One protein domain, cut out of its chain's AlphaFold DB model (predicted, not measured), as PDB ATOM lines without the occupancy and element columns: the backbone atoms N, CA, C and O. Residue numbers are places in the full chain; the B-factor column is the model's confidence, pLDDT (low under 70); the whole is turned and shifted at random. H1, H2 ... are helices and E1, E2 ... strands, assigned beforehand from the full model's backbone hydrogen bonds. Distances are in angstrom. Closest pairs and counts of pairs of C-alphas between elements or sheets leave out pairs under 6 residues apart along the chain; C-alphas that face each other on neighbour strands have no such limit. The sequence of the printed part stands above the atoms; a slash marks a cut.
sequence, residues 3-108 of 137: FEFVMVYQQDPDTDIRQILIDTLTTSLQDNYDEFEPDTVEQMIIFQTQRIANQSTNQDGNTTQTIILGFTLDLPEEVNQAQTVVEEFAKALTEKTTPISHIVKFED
ATOM      1  N   PHE A   3     -32.625 -35.401  44.300       88.12
ATOM      2  CA  PHE A   3     -33.739 -35.910  45.092       88.12
ATOM      3  C   PHE A   3     -35.054 -35.380  44.535       88.12
ATOM      4  O   PHE A   3     -35.201 -34.176  44.343       88.12
ATOM      5  N   GLU A   4     -36.019 -36.259  44.298       89.88
ATOM      6  CA  GLU A   4     -37.310 -35.876  43.727       89.88
ATOM      7  C   GLU A   4     -38.370 -35.718  44.812       89.88
ATOM      8  O   GLU A   4     -38.444 -36.503  45.757       89.88
ATOM      9  N   PHE A   5     -39.225 -34.714  44.659       91.50
ATOM     10  CA  PHE A   5     -40.298 -34.410  45.590       91.50
ATOM     11  C   PHE A   5     -41.596 -34.102  44.856       91.50
ATOM     12  O   PHE A   5     -41.618 -33.467  43.802       91.50
ATOM     13  N   VAL A   6     -42.705 -34.498  45.474       91.12
ATOM     14  CA  VAL A   6     -44.035 -33.976  45.165       91.12
ATOM     15  C   VAL A   6     -44.616 -33.401  46.440       91.12
ATOM     16  O   VAL A   6     -44.633 -34.054  47.483       91.12
ATOM     17  N   MET A   7     -45.136 -32.188  46.343       91.94
ATOM     18  CA  MET A   7     -45.804 -31.507  47.436       91.94
ATOM     19  C   MET A   7     -47.201 -31.043  47.044       91.94
ATOM     20  O   MET A   7     -47.504 -30.798  45.874       91.94
ATOM     21  N   VAL A   8     -48.048 -30.903  48.056       91.12
ATOM     22  CA  VAL A   8     -49.381 -30.319  47.969       91.12
ATOM     23  C   VAL A   8     -49.419 -29.113  48.892       91.12
ATOM     24  O   VAL A   8     -49.057 -29.219  50.064       91.12
ATOM     25  N   TYR A   9     -49.863 -27.974  48.376       91.38
ATOM     26  CA  TYR A   9     -50.004 -26.754  49.164       91.38
ATOM     27  C   TYR A   9     -51.248 -25.965  48.756       91.38
ATOM     28  O   TYR A   9     -51.793 -26.145  47.661       91.38
ATOM     29  N   GLN A  10     -51.727 -25.120  49.667       89.88
ATOM     30  CA  GLN A  10     -52.762 -24.132  49.368       89.88
ATOM     31  C   GLN A  10     -52.100 -22.859  48.847       89.88
ATOM     32  O   GLN A  10     -51.242 -22.292  49.510       89.88
ATOM     33  N   GLN A  11     -52.491 -22.416  47.664       87.50
ATOM     34  CA  GLN A  11     -52.046 -21.164  47.083       87.50
ATOM     35  C   GLN A  11     -53.107 -20.090  47.318       87.50
ATOM     36  O   GLN A  11     -54.250 -20.217  46.860       87.50
ATOM     37  N   ASP A  12     -52.700 -19.039  48.021       83.38
ATOM     38  CA  ASP A  12     -53.374 -17.744  48.062       83.38
ATOM     39  C   ASP A  12     -52.560 -16.696  47.263       83.38
ATOM     40  O   ASP A  12     -51.454 -17.003  46.804       83.38
ATOM     41  N   PRO A  13     -53.097 -15.484  47.021       77.12
ATOM     42  CA  PRO A  13     -52.417 -14.461  46.220       77.12
ATOM     43  C   PRO A  13     -51.077 -13.974  46.785       77.12
ATOM     44  O   PRO A  13     -50.265 -13.467  46.014       77.12
ATOM     45  N   ASP A  14     -50.855 -14.123  48.092       81.44
ATOM     46  CA  ASP A  14     -49.661 -13.643  48.793       81.44
ATOM     47  C   ASP A  14     -48.626 -14.770  49.013       81.44
ATOM     48  O   ASP A  14     -47.518 -14.526  49.493       81.44
ATOM     49  N   THR A  15     -48.963 -16.012  48.649       82.50
ATOM     50  CA  THR A  15     -48.098 -17.185  48.803       82.50
ATOM     51  C   THR A  15     -47.006 -17.211  47.734       82.50
ATOM     52  O   THR A  15     -47.263 -17.560  46.578       82.50
ATOM     53  N   ASP A  16     -45.759 -16.977  48.147       90.25
ATOM     54  CA  ASP A  16     -44.569 -17.292  47.351       90.25
ATOM     55  C   ASP A  16     -43.971 -18.640  47.776       90.25
ATOM     56  O   ASP A  16     -43.104 -18.737  48.648       90.25
ATOM     57  N   ILE A  17     -44.454 -19.716  47.150       91.50
ATOM     58  CA  ILE A  17     -43.982 -21.070  47.462       91.50
ATOM     59  C   ILE A  17     -42.504 -21.268  47.118       91.50
ATOM     60  O   ILE A  17     -41.831 -22.066  47.762       91.50
ATOM     61  N   ARG A  18     -41.983 -20.555  46.111       91.88
ATOM     62  CA  ARG A  18     -40.582 -20.681  45.709       91.88
ATOM     63  C   ARG A  18     -39.690 -20.109  46.801       91.88
ATOM     64  O   ARG A  18     -38.767 -20.801  47.220       91.88
ATOM     65  N   GLN A  19     -40.013 -18.920  47.304       91.94
ATOM     66  CA  GLN A  19     -39.258 -18.316  48.397       91.94
ATOM     67  C   GLN A  19     -39.289 -19.190  49.655       91.94
ATOM     68  O   GLN A  19     -38.246 -19.445  50.246       91.94
ATOM     69  N   ILE A  20     -40.456 -19.741  50.005       92.31
ATOM     70  CA  ILE A  20     -40.599 -20.662  51.139       92.31
ATOM     71  C   ILE A  20     -39.647 -21.862  51.014       92.31
ATOM     72  O   ILE A  20     -38.991 -22.237  51.988       92.31
ATOM     73  N   LEU A  21     -39.556 -22.473  49.828       93.69
ATOM     74  CA  LEU A  21     -38.665 -23.611  49.607       93.69
ATOM     75  C   LEU A  21     -37.187 -23.199  49.697       93.69
ATOM     76  O   LEU A  21     -36.404 -23.922  50.307       93.69
ATOM     77  N   ILE A  22     -36.817 -22.038  49.149       94.31
ATOM     78  CA  ILE A  22     -35.444 -21.507  49.211       94.31
ATOM     79  C   ILE A  22     -35.035 -21.217  50.657       94.31
ATOM     80  O   ILE A  22     -33.982 -21.677  51.095       94.31
ATOM     81  N   ASP A  23     -35.872 -20.510  51.415       93.06
ATOM     82  CA  ASP A  23     -35.601 -20.158  52.813       93.06
ATOM     83  C   ASP A  23     -35.456 -21.413  53.679       93.06
ATOM     84  O   ASP A  23     -34.549 -21.521  54.512       93.06
ATOM     85  N   THR A  24     -36.326 -22.400  53.444       93.31
ATOM     86  CA  THR A  24     -36.279 -23.670  54.173       93.31
ATOM     87  C   THR A  24     -35.003 -24.445  53.848       93.31
ATOM     88  O   THR A  24     -34.331 -24.909  54.764       93.31
ATOM     89  N   LEU A  25     -34.628 -24.547  52.566       94.25
ATOM     90  CA  LEU A  25     -33.408 -25.244  52.154       94.25
ATOM     91  C   LEU A  25     -32.152 -24.541  52.674       94.25
ATOM     92  O   LEU A  25     -31.244 -25.203  53.165       94.25
ATOM     93  N   THR A  26     -32.129 -23.210  52.623       93.88
ATOM     94  CA  THR A  26     -31.033 -22.392  53.161       93.88
ATOM     95  C   THR A  26     -30.823 -22.685  54.641       93.88
ATOM     96  O   THR A  26     -29.699 -22.943  55.062       93.88
ATOM     97  N   THR A  27     -31.907 -22.711  55.419       92.38
ATOM     98  CA  THR A  27     -31.839 -23.019  56.854       92.38
ATOM     99  C   THR A  27     -31.292 -24.430  57.088       92.38
ATOM    100  O   THR A  27     -30.376 -24.605  57.885       92.38
ATOM    101  N   SER A  28     -31.790 -25.433  56.355       92.06
ATOM    102  CA  SER A  28     -31.306 -26.814  56.484       92.06
ATOM    103  C   SER A  28     -29.834 -26.979  56.094       92.06
ATOM    104  O   SER A  28     -29.125 -27.753  56.728       92.06
ATOM    105  N   LEU A  29     -29.346 -26.255  55.086       92.12
ATOM    106  CA  LEU A  29     -27.927 -26.261  54.715       92.12
ATOM    107  C   LEU A  29     -27.061 -25.619  55.813       92.12
ATOM    108  O   LEU A  29     -26.072 -26.209  56.248       92.12
ATOM    109  N   GLN A  30     -27.483 -24.463  56.335       90.88
ATOM    110  CA  GLN A  30     -26.772 -23.750  57.403       90.88
ATOM    111  C   GLN A  30     -26.672 -24.567  58.696       90.88
ATOM    112  O   GLN A  30     -25.605 -24.606  59.313       90.88
ATOM    113  N   ASP A  31     -27.746 -25.258  59.082       89.69
ATOM    114  CA  ASP A  31     -27.772 -26.128  60.266       89.69
ATOM    115  C   ASP A  31     -26.786 -27.311  60.144       89.69
ATOM    116  O   ASP A  31     -26.296 -27.821  61.157       89.69
ATOM    117  N   ASN A  32     -26.421 -27.690  58.914       87.56
ATOM    118  CA  ASN A  32     -25.441 -28.735  58.601       87.56
ATOM    119  C   ASN A  32     -24.050 -28.184  58.222       87.56
ATOM    120  O   ASN A  32     -23.201 -28.933  57.740       87.56
ATOM    121  N   TYR A  33     -23.777 -26.908  58.528       84.62
ATOM    122  CA  TYR A  33     -22.506 -26.209  58.274       84.62
ATOM    123  C   TYR A  33     -22.150 -26.011  56.794       84.62
ATOM    124  O   TYR A  33     -20.988 -25.745  56.475       84.62
ATOM    125  N   ASP A  34     -23.137 -26.084  55.906       83.88
ATOM    126  CA  ASP A  34     -22.970 -25.784  54.492       83.88
ATOM    127  C   ASP A  34     -23.565 -24.402  54.178       83.88
ATOM    128  O   ASP A  34     -24.777 -24.195  54.200       83.88
ATOM    129  N   GLU A  35     -22.702 -23.424  53.894       85.38
ATOM    130  CA  GLU A  35     -23.114 -22.053  53.578       85.38
ATOM    131  C   GLU A  35     -22.938 -21.781  52.081       85.38
ATOM    132  O   GLU A  35     -21.829 -21.832  51.545       85.38
ATOM    133  N   PHE A  36     -24.050 -21.491  51.410       88.12
ATOM    134  CA  PHE A  36     -24.098 -21.190  49.983       88.12
ATOM    135  C   PHE A  36     -24.724 -19.819  49.747       88.12
ATOM    136  O   PHE A  36     -25.600 -19.379  50.493       88.12
ATOM    137  N   GLU A  37     -24.307 -19.165  48.664       87.19
ATOM    138  CA  GLU A  37     -24.944 -17.929  48.212       87.19
ATOM    139  C   GLU A  37     -26.420 -18.187  47.847       87.19
ATOM    140  O   GLU A  37     -26.719 -19.234  47.261       87.19
ATOM    141  N   PRO A  38     -27.341 -17.237  48.107       86.25
ATOM    142  CA  PRO A  38     -28.773 -17.414  47.844       86.25
ATOM    143  C   PRO A  38     -29.091 -17.853  46.409       86.25
ATOM    144  O   PRO A  38     -29.884 -18.769  46.201       86.25
ATOM    145  N   ASP A  39     -28.400 -17.271  45.425       89.94
ATOM    146  CA  ASP A  39     -28.556 -17.612  44.005       89.94
ATOM    147  C   ASP A  39     -28.171 -19.071  43.710       89.94
ATOM    148  O   ASP A  39     -28.700 -19.691  42.786       89.94
ATOM    149  N   THR A  40     -27.237 -19.629  44.484       90.50
ATOM    150  CA  THR A  40     -26.819 -21.029  44.347       90.50
ATOM    151  C   THR A  40     -27.886 -21.947  44.925       90.50
ATOM    152  O   THR A  40     -28.263 -22.917  44.275       90.50
ATOM    153  N   VAL A  41     -28.431 -21.616  46.102       91.75
ATOM    154  CA  VAL A  41     -29.522 -22.381  46.727       91.75
ATOM    155  C   VAL A  41     -30.776 -22.373  45.851       91.75
ATOM    156  O   VAL A  41     -31.414 -23.410  45.682       91.75
ATOM    157  N   GLU A  42     -31.102 -21.242  45.219       92.38
ATOM    158  CA  GLU A  42     -32.220 -21.164  44.273       92.38
ATOM    159  C   GLU A  42     -32.048 -22.138  43.095       92.38
ATOM    160  O   GLU A  42     -33.009 -22.788  42.680       92.38
ATOM    161  N   GLN A  43     -30.826 -22.273  42.573       93.56
ATOM    162  CA  GLN A  43     -30.528 -23.181  41.462       93.56
ATOM    163  C   GLN A  43     -30.611 -24.662  41.851       93.56
ATOM    164  O   GLN A  43     -30.840 -25.496  40.975       93.56
ATOM    165  N   MET A  44     -30.489 -24.991  43.141       94.19
ATOM    166  CA  MET A  44     -30.668 -26.363  43.627       94.19
ATOM    167  C   MET A  44     -32.130 -26.820  43.533       94.19
ATOM    168  O   MET A  44     -32.385 -28.021  43.514       94.19
ATOM    169  N   ILE A  45     -33.103 -25.902  43.457       95.19
ATOM    170  CA  ILE A  45     -34.535 -26.225  43.443       95.19
ATOM    171  C   ILE A  45     -35.100 -26.082  42.027       95.19
ATOM    172  O   ILE A  45     -35.401 -24.989  41.537       95.19
ATOM    173  N   ILE A  46     -35.331 -27.217  41.371       94.69
ATOM    174  CA  ILE A  46     -35.787 -27.256  39.980       94.69
ATOM    175  C   ILE A  46     -37.248 -27.704  39.943       94.69
ATOM    176  O   ILE A  46     -37.577 -28.859  40.205       94.69
ATOM    177  N   PHE A  47     -38.149 -26.782  39.604       94.19
ATOM    178  CA  PHE A  47     -39.571 -27.092  39.449       94.19
ATOM    179  C   PHE A  47     -39.793 -27.859  38.145       94.19
ATOM    180  O   PHE A  47     -39.371 -27.416  37.079       94.19
ATOM    181  N   GLN A  48     -40.488 -28.991  38.224       90.19
ATOM    182  CA  GLN A  48     -40.735 -29.857  37.072       90.19
ATOM    183  C   GLN A  48     -42.178 -29.767  36.577       90.19
ATOM    184  O   GLN A  48     -42.430 -29.648  35.380       90.19
ATOM    185  N   THR A  49     -43.144 -29.854  37.492       88.50
ATOM    186  CA  THR A  49     -44.566 -29.906  37.144       88.50
ATOM    187  C   THR A  49     -45.400 -29.171  38.169       88.50
ATOM    188  O   THR A  49     -45.173 -29.304  39.366       88.50
ATOM    189  N   GLN A  50     -46.397 -28.424  37.710       91.31
ATOM    190  CA  GLN A  50     -47.355 -27.755  38.576       91.31
ATOM    191  C   GLN A  50     -48.759 -27.981  38.030       91.31
ATOM    192  O   GLN A  50     -49.031 -27.766  36.847       91.31
ATOM    193  N   ARG A  51     -49.670 -28.410  38.901       91.56
ATOM    194  CA  ARG A  51     -51.067 -28.647  38.549       91.56
ATOM    195  C   ARG A  51     -51.994 -28.099  39.622       91.56
ATOM    196  O   ARG A  51     -51.835 -28.404  40.798       91.56
ATOM    197  N   ILE A  52     -53.039 -27.399  39.190       90.69
ATOM    198  CA  ILE A  52     -54.184 -27.080  40.046       90.69
ATOM    199  C   ILE A  52     -55.006 -28.361  40.229       90.69
ATOM    200  O   ILE A  52     -55.550 -28.915  39.268       90.69
ATOM    201  N   ALA A  53     -55.057 -28.867  41.458       84.62
ATOM    202  CA  ALA A  53     -55.852 -30.035  41.822       84.62
ATOM    203  C   ALA A  53     -57.301 -29.656  42.127       84.62
ATOM    204  O   ALA A  53     -58.224 -30.375  41.747       84.62
ATOM    205  N   ASN A  54     -57.494 -28.528  42.809       85.56
ATOM    206  CA  ASN A  54     -58.806 -27.998  43.141       85.56
ATOM    207  C   ASN A  54     -58.742 -26.471  43.250       85.56
ATOM    208  O   ASN A  54     -57.687 -25.914  43.544       85.56
ATOM    209  N   GLN A  55     -59.872 -25.808  43.048       86.69
ATOM    210  CA  GLN A  55     -60.024 -24.375  43.246       86.69
ATOM    211  C   GLN A  55     -61.364 -24.122  43.926       86.69
ATOM    212  O   GLN A  55     -62.397 -24.626  43.486       86.69
ATOM    213  N   SER A  56     -61.347 -23.329  44.989       80.56
ATOM    214  CA  SER A  56     -62.552 -22.865  45.662       80.56
ATOM    215  C   SER A  56     -62.533 -21.346  45.753       80.56
ATOM    216  O   SER A  56     -61.481 -20.718  45.860       80.56
ATOM    217  N   THR A  57     -63.715 -20.746  45.687       82.12
ATOM    218  CA  THR A  57     -63.898 -19.316  45.927       82.12
ATOM    219  C   THR A  57     -64.810 -19.174  47.131       82.12
ATOM    220  O   THR A  57     -65.883 -19.782  47.172       82.12
ATOM    221  N   ASN A  58     -64.365 -18.431  48.141       79.38
ATOM    222  CA  ASN A  58     -65.161 -18.183  49.336       79.38
ATOM    223  C   ASN A  58     -66.237 -17.104  49.074       79.38
ATOM    224  O   ASN A  58     -66.300 -16.506  47.999       79.38
ATOM    225  N   GLN A  59     -67.105 -16.858  50.060       77.38
ATOM    226  CA  GLN A  59     -68.190 -15.870  49.942       77.38
ATOM    227  C   GLN A  59     -67.686 -14.423  49.803       77.38
ATOM    228  O   GLN A  59     -68.406 -13.589  49.258       77.38
ATOM    229  N   ASP A  60     -66.451 -14.154  50.228       77.44
ATOM    230  CA  ASP A  60     -65.796 -12.846  50.141       77.44
ATOM    231  C   ASP A  60     -65.106 -12.614  48.780       77.44
ATOM    232  O   ASP A  60     -64.532 -11.553  48.547       77.44
ATOM    233  N   GLY A  61     -65.164 -13.592  47.864       75.12
ATOM    234  CA  GLY A  61     -64.543 -13.525  46.536       75.12
ATOM    235  C   GLY A  61     -63.067 -13.936  46.496       75.12
ATOM    236  O   GLY A  61     -62.468 -13.940  45.418       75.12
ATOM    237  N   ASN A  62     -62.483 -14.339  47.627       78.62
ATOM    238  CA  ASN A  62     -61.115 -14.844  47.677       78.62
ATOM    239  C   ASN A  62     -61.065 -16.255  47.099       78.62
ATOM    240  O   ASN A  62     -61.838 -17.139  47.475       78.62
ATOM    241  N   THR A  63     -60.133 -16.457  46.175       81.88
ATOM    242  CA  THR A  63     -59.900 -17.748  45.536       81.88
ATOM    243  C   THR A  63     -58.719 -18.435  46.199       81.88
ATOM    244  O   THR A  63     -57.645 -17.849  46.293       81.88
ATOM    245  N   THR A  64     -58.913 -19.683  46.615       83.44
ATOM    246  CA  THR A  64     -57.850 -20.551  47.124       83.44
ATOM    247  C   THR A  64     -57.688 -21.724  46.170       83.44
ATOM    248  O   THR A  64     -58.673 -22.333  45.735       83.44
ATOM    249  N   GLN A  65     -56.447 -22.031  45.801       89.56
ATOM    250  CA  GLN A  65     -56.131 -23.129  44.891       89.56
ATOM    251  C   GLN A  65     -55.315 -24.191  45.615       89.56
ATOM    252  O   GLN A  65     -54.280 -23.900  46.198       89.56
ATOM    253  N   THR A  66     -55.737 -25.448  45.535       89.75
ATOM    254  CA  THR A  66     -54.872 -26.568  45.907       89.75
ATOM    255  C   THR A  66     -53.949 -26.856  44.735       89.75
ATOM    256  O   THR A  66     -54.423 -27.252  43.665       89.75
ATOM    257  N   ILE A  67     -52.645 -26.714  44.940       92.12
ATOM    258  CA  ILE A  67     -51.626 -27.000  43.933       92.12
ATOM    259  C   ILE A  67     -50.891 -28.286  44.293       92.12
ATOM    260  O   ILE A  67     -50.557 -28.517  45.452       92.12
ATOM    261  N   ILE A  68     -50.633 -29.110  43.280       92.31
ATOM    262  CA  ILE A  68     -49.666 -30.203  43.328       92.31
ATOM    263  C   ILE A  68     -48.437 -29.737  42.551       92.31
ATOM    264  O   ILE A  68     -48.553 -29.400  41.369       92.31
ATOM    265  N   LEU A  69     -47.284 -29.715  43.211       93.25
ATOM    266  CA  LEU A  69     -46.005 -29.293  42.649       93.25
ATOM    267  C   LEU A  69     -45.010 -30.446  42.750       93.25
ATOM    268  O   LEU A  69     -44.772 -30.962  43.837       93.25
ATOM    269  N   GLY A  70     -44.445 -30.845  41.615       92.44
ATOM    270  CA  GLY A  70     -43.286 -31.726  41.552       92.44
ATOM    271  C   GLY A  70     -42.021 -30.910  41.314       92.44
ATOM    272  O   GLY A  70     -42.005 -30.039  40.436       92.44
ATOM    273  N   PHE A  71     -40.979 -31.184  42.087       93.88
ATOM    274  CA  PHE A  71     -39.685 -30.514  41.992       93.88
ATOM    275  C   PHE A  71     -38.548 -31.467  42.356       93.88
ATOM    276  O   PHE A  71     -38.758 -32.462  43.046       93.88
ATOM    277  N   THR A  72     -37.335 -31.148  41.914       93.00
ATOM    278  CA  THR A  72     -36.115 -31.828  42.354       93.00
ATOM    279  C   THR A  72     -35.238 -30.898  43.173       93.00
ATOM    280  O   THR A  72     -35.168 -29.702  42.892       93.00
ATOM    281  N   LEU A  73     -34.525 -31.476  44.134       92.62
ATOM    282  CA  LEU A  73     -33.353 -30.883  44.760       92.62
ATOM    283  C   LEU A  73     -32.102 -31.462  44.107       92.62
ATOM    284  O   LEU A  73     -31.870 -32.663  44.224       92.62
ATOM    285  N   ASP A  74     -31.310 -30.630  43.440       92.38
ATOM    286  CA  ASP A  74     -29.979 -30.994  42.959       92.38
ATOM    287  C   ASP A  74     -28.922 -30.374  43.870       92.38
ATOM    288  O   ASP A  74     -28.569 -29.202  43.752       92.38
ATOM    289  N   LEU A  75     -28.466 -31.164  44.840       90.25
ATOM    290  CA  LEU A  75     -27.461 -30.744  45.808       90.25
ATOM    291  C   LEU A  75     -26.055 -31.000  45.252       90.25
ATOM    292  O   LEU A  75     -25.791 -32.122  44.806       90.25
ATOM    293  N   PRO A  76     -25.126 -30.032  45.297       89.44
ATOM    294  CA  PRO A  76     -23.759 -30.265  44.847       89.44
ATOM    295  C   PRO A  76     -23.074 -31.363  45.674       89.44
ATOM    296  O   PRO A  76     -23.446 -31.637  46.815       89.44
ATOM    297  N   GLU A  77     -22.065 -32.020  45.099       85.38
ATOM    298  CA  GLU A  77     -21.334 -33.097  45.790       85.38
ATOM    299  C   GLU A  77     -20.570 -32.605  47.029       85.38
ATOM    300  O   GLU A  77     -20.215 -33.413  47.883       85.38
ATOM    301  N   GLU A  78     -20.336 -31.293  47.138       85.69
ATOM    302  CA  GLU A  78     -19.663 -30.678  48.282       85.69
ATOM    303  C   GLU A  78     -20.542 -30.570  49.538       85.69
ATOM    304  O   GLU A  78     -19.997 -30.311  50.609       85.69
ATOM    305  N   VAL A  79     -21.865 -30.775  49.430       84.31
ATOM    306  CA  VAL A  79     -22.779 -30.733  50.585       84.31
ATOM    307  C   VAL A  79     -22.421 -31.846  51.564       84.31
ATOM    308  O   VAL A  79     -22.489 -33.042  51.246       84.31
ATOM    309  N   ASN A  80     -22.081 -31.454  52.786       80.56
ATOM    310  CA  ASN A  80     -21.811 -32.380  53.864       80.56
ATOM    311  C   ASN A  80     -23.123 -33.001  54.332       80.56
ATOM    312  O   ASN A  80     -24.124 -32.327  54.533       80.56
ATOM    313  N   GLN A  81     -23.132 -34.324  54.517       85.31
ATOM    314  CA  GLN A  81     -24.323 -35.030  55.008       85.31
ATOM    315  C   GLN A  81     -25.593 -34.678  54.209       85.31
ATOM    316  O   GLN A  81     -26.656 -34.480  54.789       85.31
ATOM    317  N   ALA A  82     -25.505 -34.641  52.872       87.06
ATOM    318  CA  ALA A  82     -26.627 -34.293  51.990       87.06
ATOM    319  C   ALA A  82     -27.945 -35.019  52.339       87.06
ATOM    320  O   ALA A  82     -29.027 -34.476  52.156       87.06
ATOM    321  N   GLN A  83     -27.866 -36.235  52.886       83.50
ATOM    322  CA  GLN A  83     -29.023 -36.962  53.412       83.50
ATOM    323  C   GLN A  83     -29.707 -36.243  54.579       83.50
ATOM    324  O   GLN A  83     -30.914 -36.030  54.530       83.50
ATOM    325  N   THR A  84     -28.940 -35.847  55.593       88.06
ATOM    326  CA  THR A  84     -29.430 -35.129  56.772       88.06
ATOM    327  C   THR A  84     -30.060 -33.803  56.370       88.06
ATOM    328  O   THR A  84     -31.187 -33.530  56.771       88.06
ATOM    329  N   VAL A  85     -29.416 -33.053  55.469       90.38
ATOM    330  CA  VAL A  85     -29.981 -31.816  54.902       90.38
ATOM    331  C   VAL A  85     -31.350 -32.072  54.267       90.38
ATOM    332  O   VAL A  85     -32.308 -31.350  54.531       90.38
ATOM    333  N   VAL A  86     -31.472 -33.117  53.443       90.75
ATOM    334  CA  VAL A  86     -32.725 -33.456  52.748       90.75
ATOM    335  C   VAL A  86     -33.817 -33.908  53.722       90.75
ATOM    336  O   VAL A  86     -34.987 -33.562  53.536       90.75
ATOM    337  N   GLU A  87     -33.465 -34.673  54.755       88.50
ATOM    338  CA  GLU A  87     -34.395 -35.108  55.802       88.50
ATOM    339  C   GLU A  87     -34.904 -33.931  56.639       88.50
ATOM    340  O   GLU A  87     -36.109 -33.806  56.867       88.50
ATOM    341  N   GLU A  88     -34.007 -33.039  57.060       90.56
ATOM    342  CA  GLU A  88     -34.351 -31.846  57.832       90.56
ATOM    343  C   GLU A  88     -35.177 -30.859  57.013       90.56
ATOM    344  O   GLU A  88     -36.170 -30.330  57.519       90.56
ATOM    345  N   PHE A  89     -34.842 -30.688  55.735       91.94
ATOM    346  CA  PHE A  89     -35.628 -29.907  54.789       91.94
ATOM    347  C   PHE A  89     -37.058 -30.449  54.666       91.94
ATOM    348  O   PHE A  89     -38.030 -29.721  54.886       91.94
ATOM    349  N   ALA A  90     -37.216 -31.748  54.387       89.88
ATOM    350  CA  ALA A  90     -38.533 -32.373  54.261       89.88
ATOM    351  C   ALA A  90     -39.346 -32.270  55.565       89.88
ATOM    352  O   ALA A  90     -40.555 -32.003  55.546       89.88
ATOM    353  N   LYS A  91     -38.678 -32.435  56.712       88.94
ATOM    354  CA  LYS A  91     -39.285 -32.280  58.034       88.94
ATOM    355  C   LYS A  91     -39.751 -30.845  58.278       88.94
ATOM    356  O   LYS A  91     -40.887 -30.647  58.709       88.94
ATOM    357  N   ALA A  92     -38.928 -29.846  57.968       89.56
ATOM    358  CA  ALA A  92     -39.270 -28.437  58.136       89.56
ATOM    359  C   ALA A  92     -40.475 -28.026  57.272       89.56
ATOM    360  O   ALA A  92     -41.386 -27.347  57.761       89.56
ATOM    361  N   LEU A  93     -40.547 -28.516  56.031       88.94
ATOM    362  CA  LEU A  93     -41.696 -28.286  55.153       88.94
ATOM    363  C   LEU A  93     -42.986 -28.946  55.660       88.94
ATOM    364  O   LEU A  93     -44.065 -28.403  55.445       88.94
ATOM    365  N   THR A  94     -42.890 -30.080  56.359       82.12
ATOM    366  CA  THR A  94     -44.063 -30.792  56.899       82.12
ATOM    367  C   THR A  94     -44.550 -30.206  58.227       82.12
ATOM    368  O   THR A  94     -45.751 -30.092  58.456       82.12
ATOM    369  N   GLU A  95     -43.634 -29.861  59.133       80.06
ATOM    370  CA  GLU A  95     -43.976 -29.526  60.522       80.06
ATOM    371  C   GLU A  95     -44.213 -28.032  60.759       80.06
ATOM    372  O   GLU A  95     -44.936 -27.667  61.687       80.06
ATOM    373  N   LYS A  96     -43.571 -27.158  59.977       66.75
ATOM    374  CA  LYS A  96     -43.426 -25.737  60.342       66.75
ATOM    375  C   LYS A  96     -43.921 -24.759  59.285       66.75
ATOM    376  O   LYS A  96     -43.915 -23.558  59.542       66.75
ATOM    377  N   THR A  97     -44.373 -25.247  58.133       71.75
ATOM    378  CA  THR A  97     -44.487 -24.399  56.945       71.75
ATOM    379  C   THR A  97     -45.897 -24.412  56.366       71.75
ATOM    380  O   THR A  97     -46.238 -25.196  55.484       71.75
ATOM    381  N   THR A  98     -46.741 -23.491  56.834       77.12
ATOM    382  CA  THR A  98     -47.925 -23.095  56.058       77.12
ATOM    383  C   THR A  98     -47.455 -22.440  54.755       77.12
ATOM    384  O   THR A  98     -46.535 -21.625  54.823       77.12
ATOM    385  N   PRO A  99     -48.048 -22.740  53.587       84.88
ATOM    386  CA  PRO A  99     -49.333 -23.413  53.380       84.88
ATOM    387  C   PRO A  99     -49.221 -24.866  52.870       84.88
ATOM    388  O   PRO A  99     -50.118 -25.362  52.179       84.88
ATOM    389  N   ILE A 100     -48.118 -25.552  53.171       87.88
ATOM    390  CA  ILE A 100     -47.844 -26.911  52.697       87.88
ATOM    391  C   ILE A 100     -48.654 -27.905  53.530       87.88
ATOM    392  O   ILE A 100     -48.583 -27.909  54.754       87.88
ATOM    393  N   SER A 101     -49.453 -28.745  52.869       84.50
ATOM    394  CA  SER A 101     -50.255 -29.773  53.540       84.50
ATOM    395  C   SER A 101     -49.590 -31.142  53.509       84.50
ATOM    396  O   SER A 101     -49.685 -31.894  54.476       84.50
ATOM    397  N   HIS A 102     -48.920 -31.470  52.404       85.06
ATOM    398  CA  HIS A 102     -48.241 -32.747  52.225       85.06
ATOM    399  C   HIS A 102     -46.970 -32.575  51.405       85.06
ATOM    400  O   HIS A 102     -46.939 -31.798  50.454       85.06
ATOM    401  N   ILE A 103     -45.955 -33.371  51.722       88.25
ATOM    402  CA  ILE A 103     -44.752 -33.530  50.913       88.25
ATOM    403  C   ILE A 103     -44.324 -34.993  50.944       88.25
ATOM    404  O   ILE A 103     -44.425 -35.663  51.972       88.25
ATOM    405  N   VAL A 104     -43.895 -35.503  49.796       85.25
ATOM    406  CA  VAL A 104     -43.433 -36.878  49.621       85.25
ATOM    407  C   VAL A 104     -42.175 -36.853  48.765       85.25
ATOM    408  O   VAL A 104     -42.163 -36.241  47.699       85.25
ATOM    409  N   LYS A 105     -41.131 -37.539  49.231       84.12
ATOM    410  CA  LYS A 105     -39.900 -37.798  48.480       84.12
ATOM    411  C   LYS A 105     -40.106 -39.016  47.570       84.12
ATOM    412  O   LYS A 105     -40.575 -40.052  48.043       84.12
ATOM    413  N   PHE A 106     -39.788 -38.891  46.285       71.44
ATOM    414  CA  PHE A 106     -39.836 -39.963  45.285       71.44
ATOM    415  C   PHE A 106     -38.433 -40.532  45.029       71.44
ATOM    416  O   PHE A 106     -37.442 -39.831  45.209       71.44
ATOM    417  N   GLU A 107     -38.378 -41.821  44.661       57.75
ATOM    418  CA  GLU A 107     -37.152 -42.573  44.323       57.75
ATOM    419  C   GLU A 107     -35.940 -42.263  45.211       57.75
ATOM    420  O   GLU A 107     -34.860 -41.873  44.769       57.75
ATOM    421  N   ASP A 108     -36.102 -42.495  46.509       65.06
ATOM    422  CA  ASP A 108     -34.969 -42.465  47.412       65.06
ATOM    423  C   ASP A 108     -34.160 -43.764  47.260       65.06
ATOM    424  O   ASP A 108     -34.435 -44.784  47.893       65.06
TER     425      ASP A 108
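AT A GLANCE: This is residues 3 to 108 of the 137 residues of an uncharacterized protein of Microcystis aeruginosa SPC777 (UniProt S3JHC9). Helices H1 and H3, crossing steeply, pack on one face of a twisted four-stranded sheet in two layers, helices over sheet. The long hairpin E2 and E3 runs out to one end of the elongated shape, and short H2 only grazes the sheet. The 106 printed residues hold E1, H1, H2, E2, E3, H3 and E4 in chain order; the antiparallel sheet runs E2, E3, E1, E4. The class is mixed, compact with a radius of gyration of the C-alphas of 14.6 A, spanning 50 by 26 by 23 A.

IN THESE COORDINATES: Find C-alpha 3 at (-33.739, -35.910, 45.092); from there E1, residues 3 to 11, runs 23.6 A and bends by 51 degrees at residue 8. Next come H1, residues 17 to 31, 21.3 A, and H2, residues 38 to 44, 10.1 A. E2, residues 45 to 57, spans 30.3 A and bends by 74 degrees at residue 48. E3, residues 63 to 74, spans 32.8 A; H3, residues 82 to 95, 19.9 A. E4, residues 100 to 106, 17.0 A, ends at C-alpha 106, (-39.836, -39.963, 45.285).

HOW THE PARTS SIT: Look for N 51 and O 68, 2.9 A, between E2 and E3; N 5 and O 71, 2.8 A, between E3 and E1; and N 6 and O 104, 2.9 A, between E1 and E4. E1, H1 H2, E2 and E3, H3, E4 are split strand-helix-strand units, another strand between their two strands, with right-handed crossovers. H3 lies over E1, along the strands at 17 degrees on the local plane, at a height over the sheet of 9.3 A. H1, on the same face, touches H3 at a steep tilt of 51 degrees, opposite ways; their closest C-alphas, Ser 28 and Val 85, are 5.4 A apart. With residues 22 to 26 alone H1 touches H2, about perpendicular at 79 degrees; the C-alphas of Ile 22 and Glu 42 come closest, at 5.9 A. In H1, H2 and H3 every O i to N i+4 pair is within hydrogen-bond range.

THE WHOLE: The C-alphas farthest apart, of Gln 59 and Glu 78, are 50.8 A apart. The printed part has no cut and no long link. Residue 96 and residues 107 to 108 have pLDDT under 70.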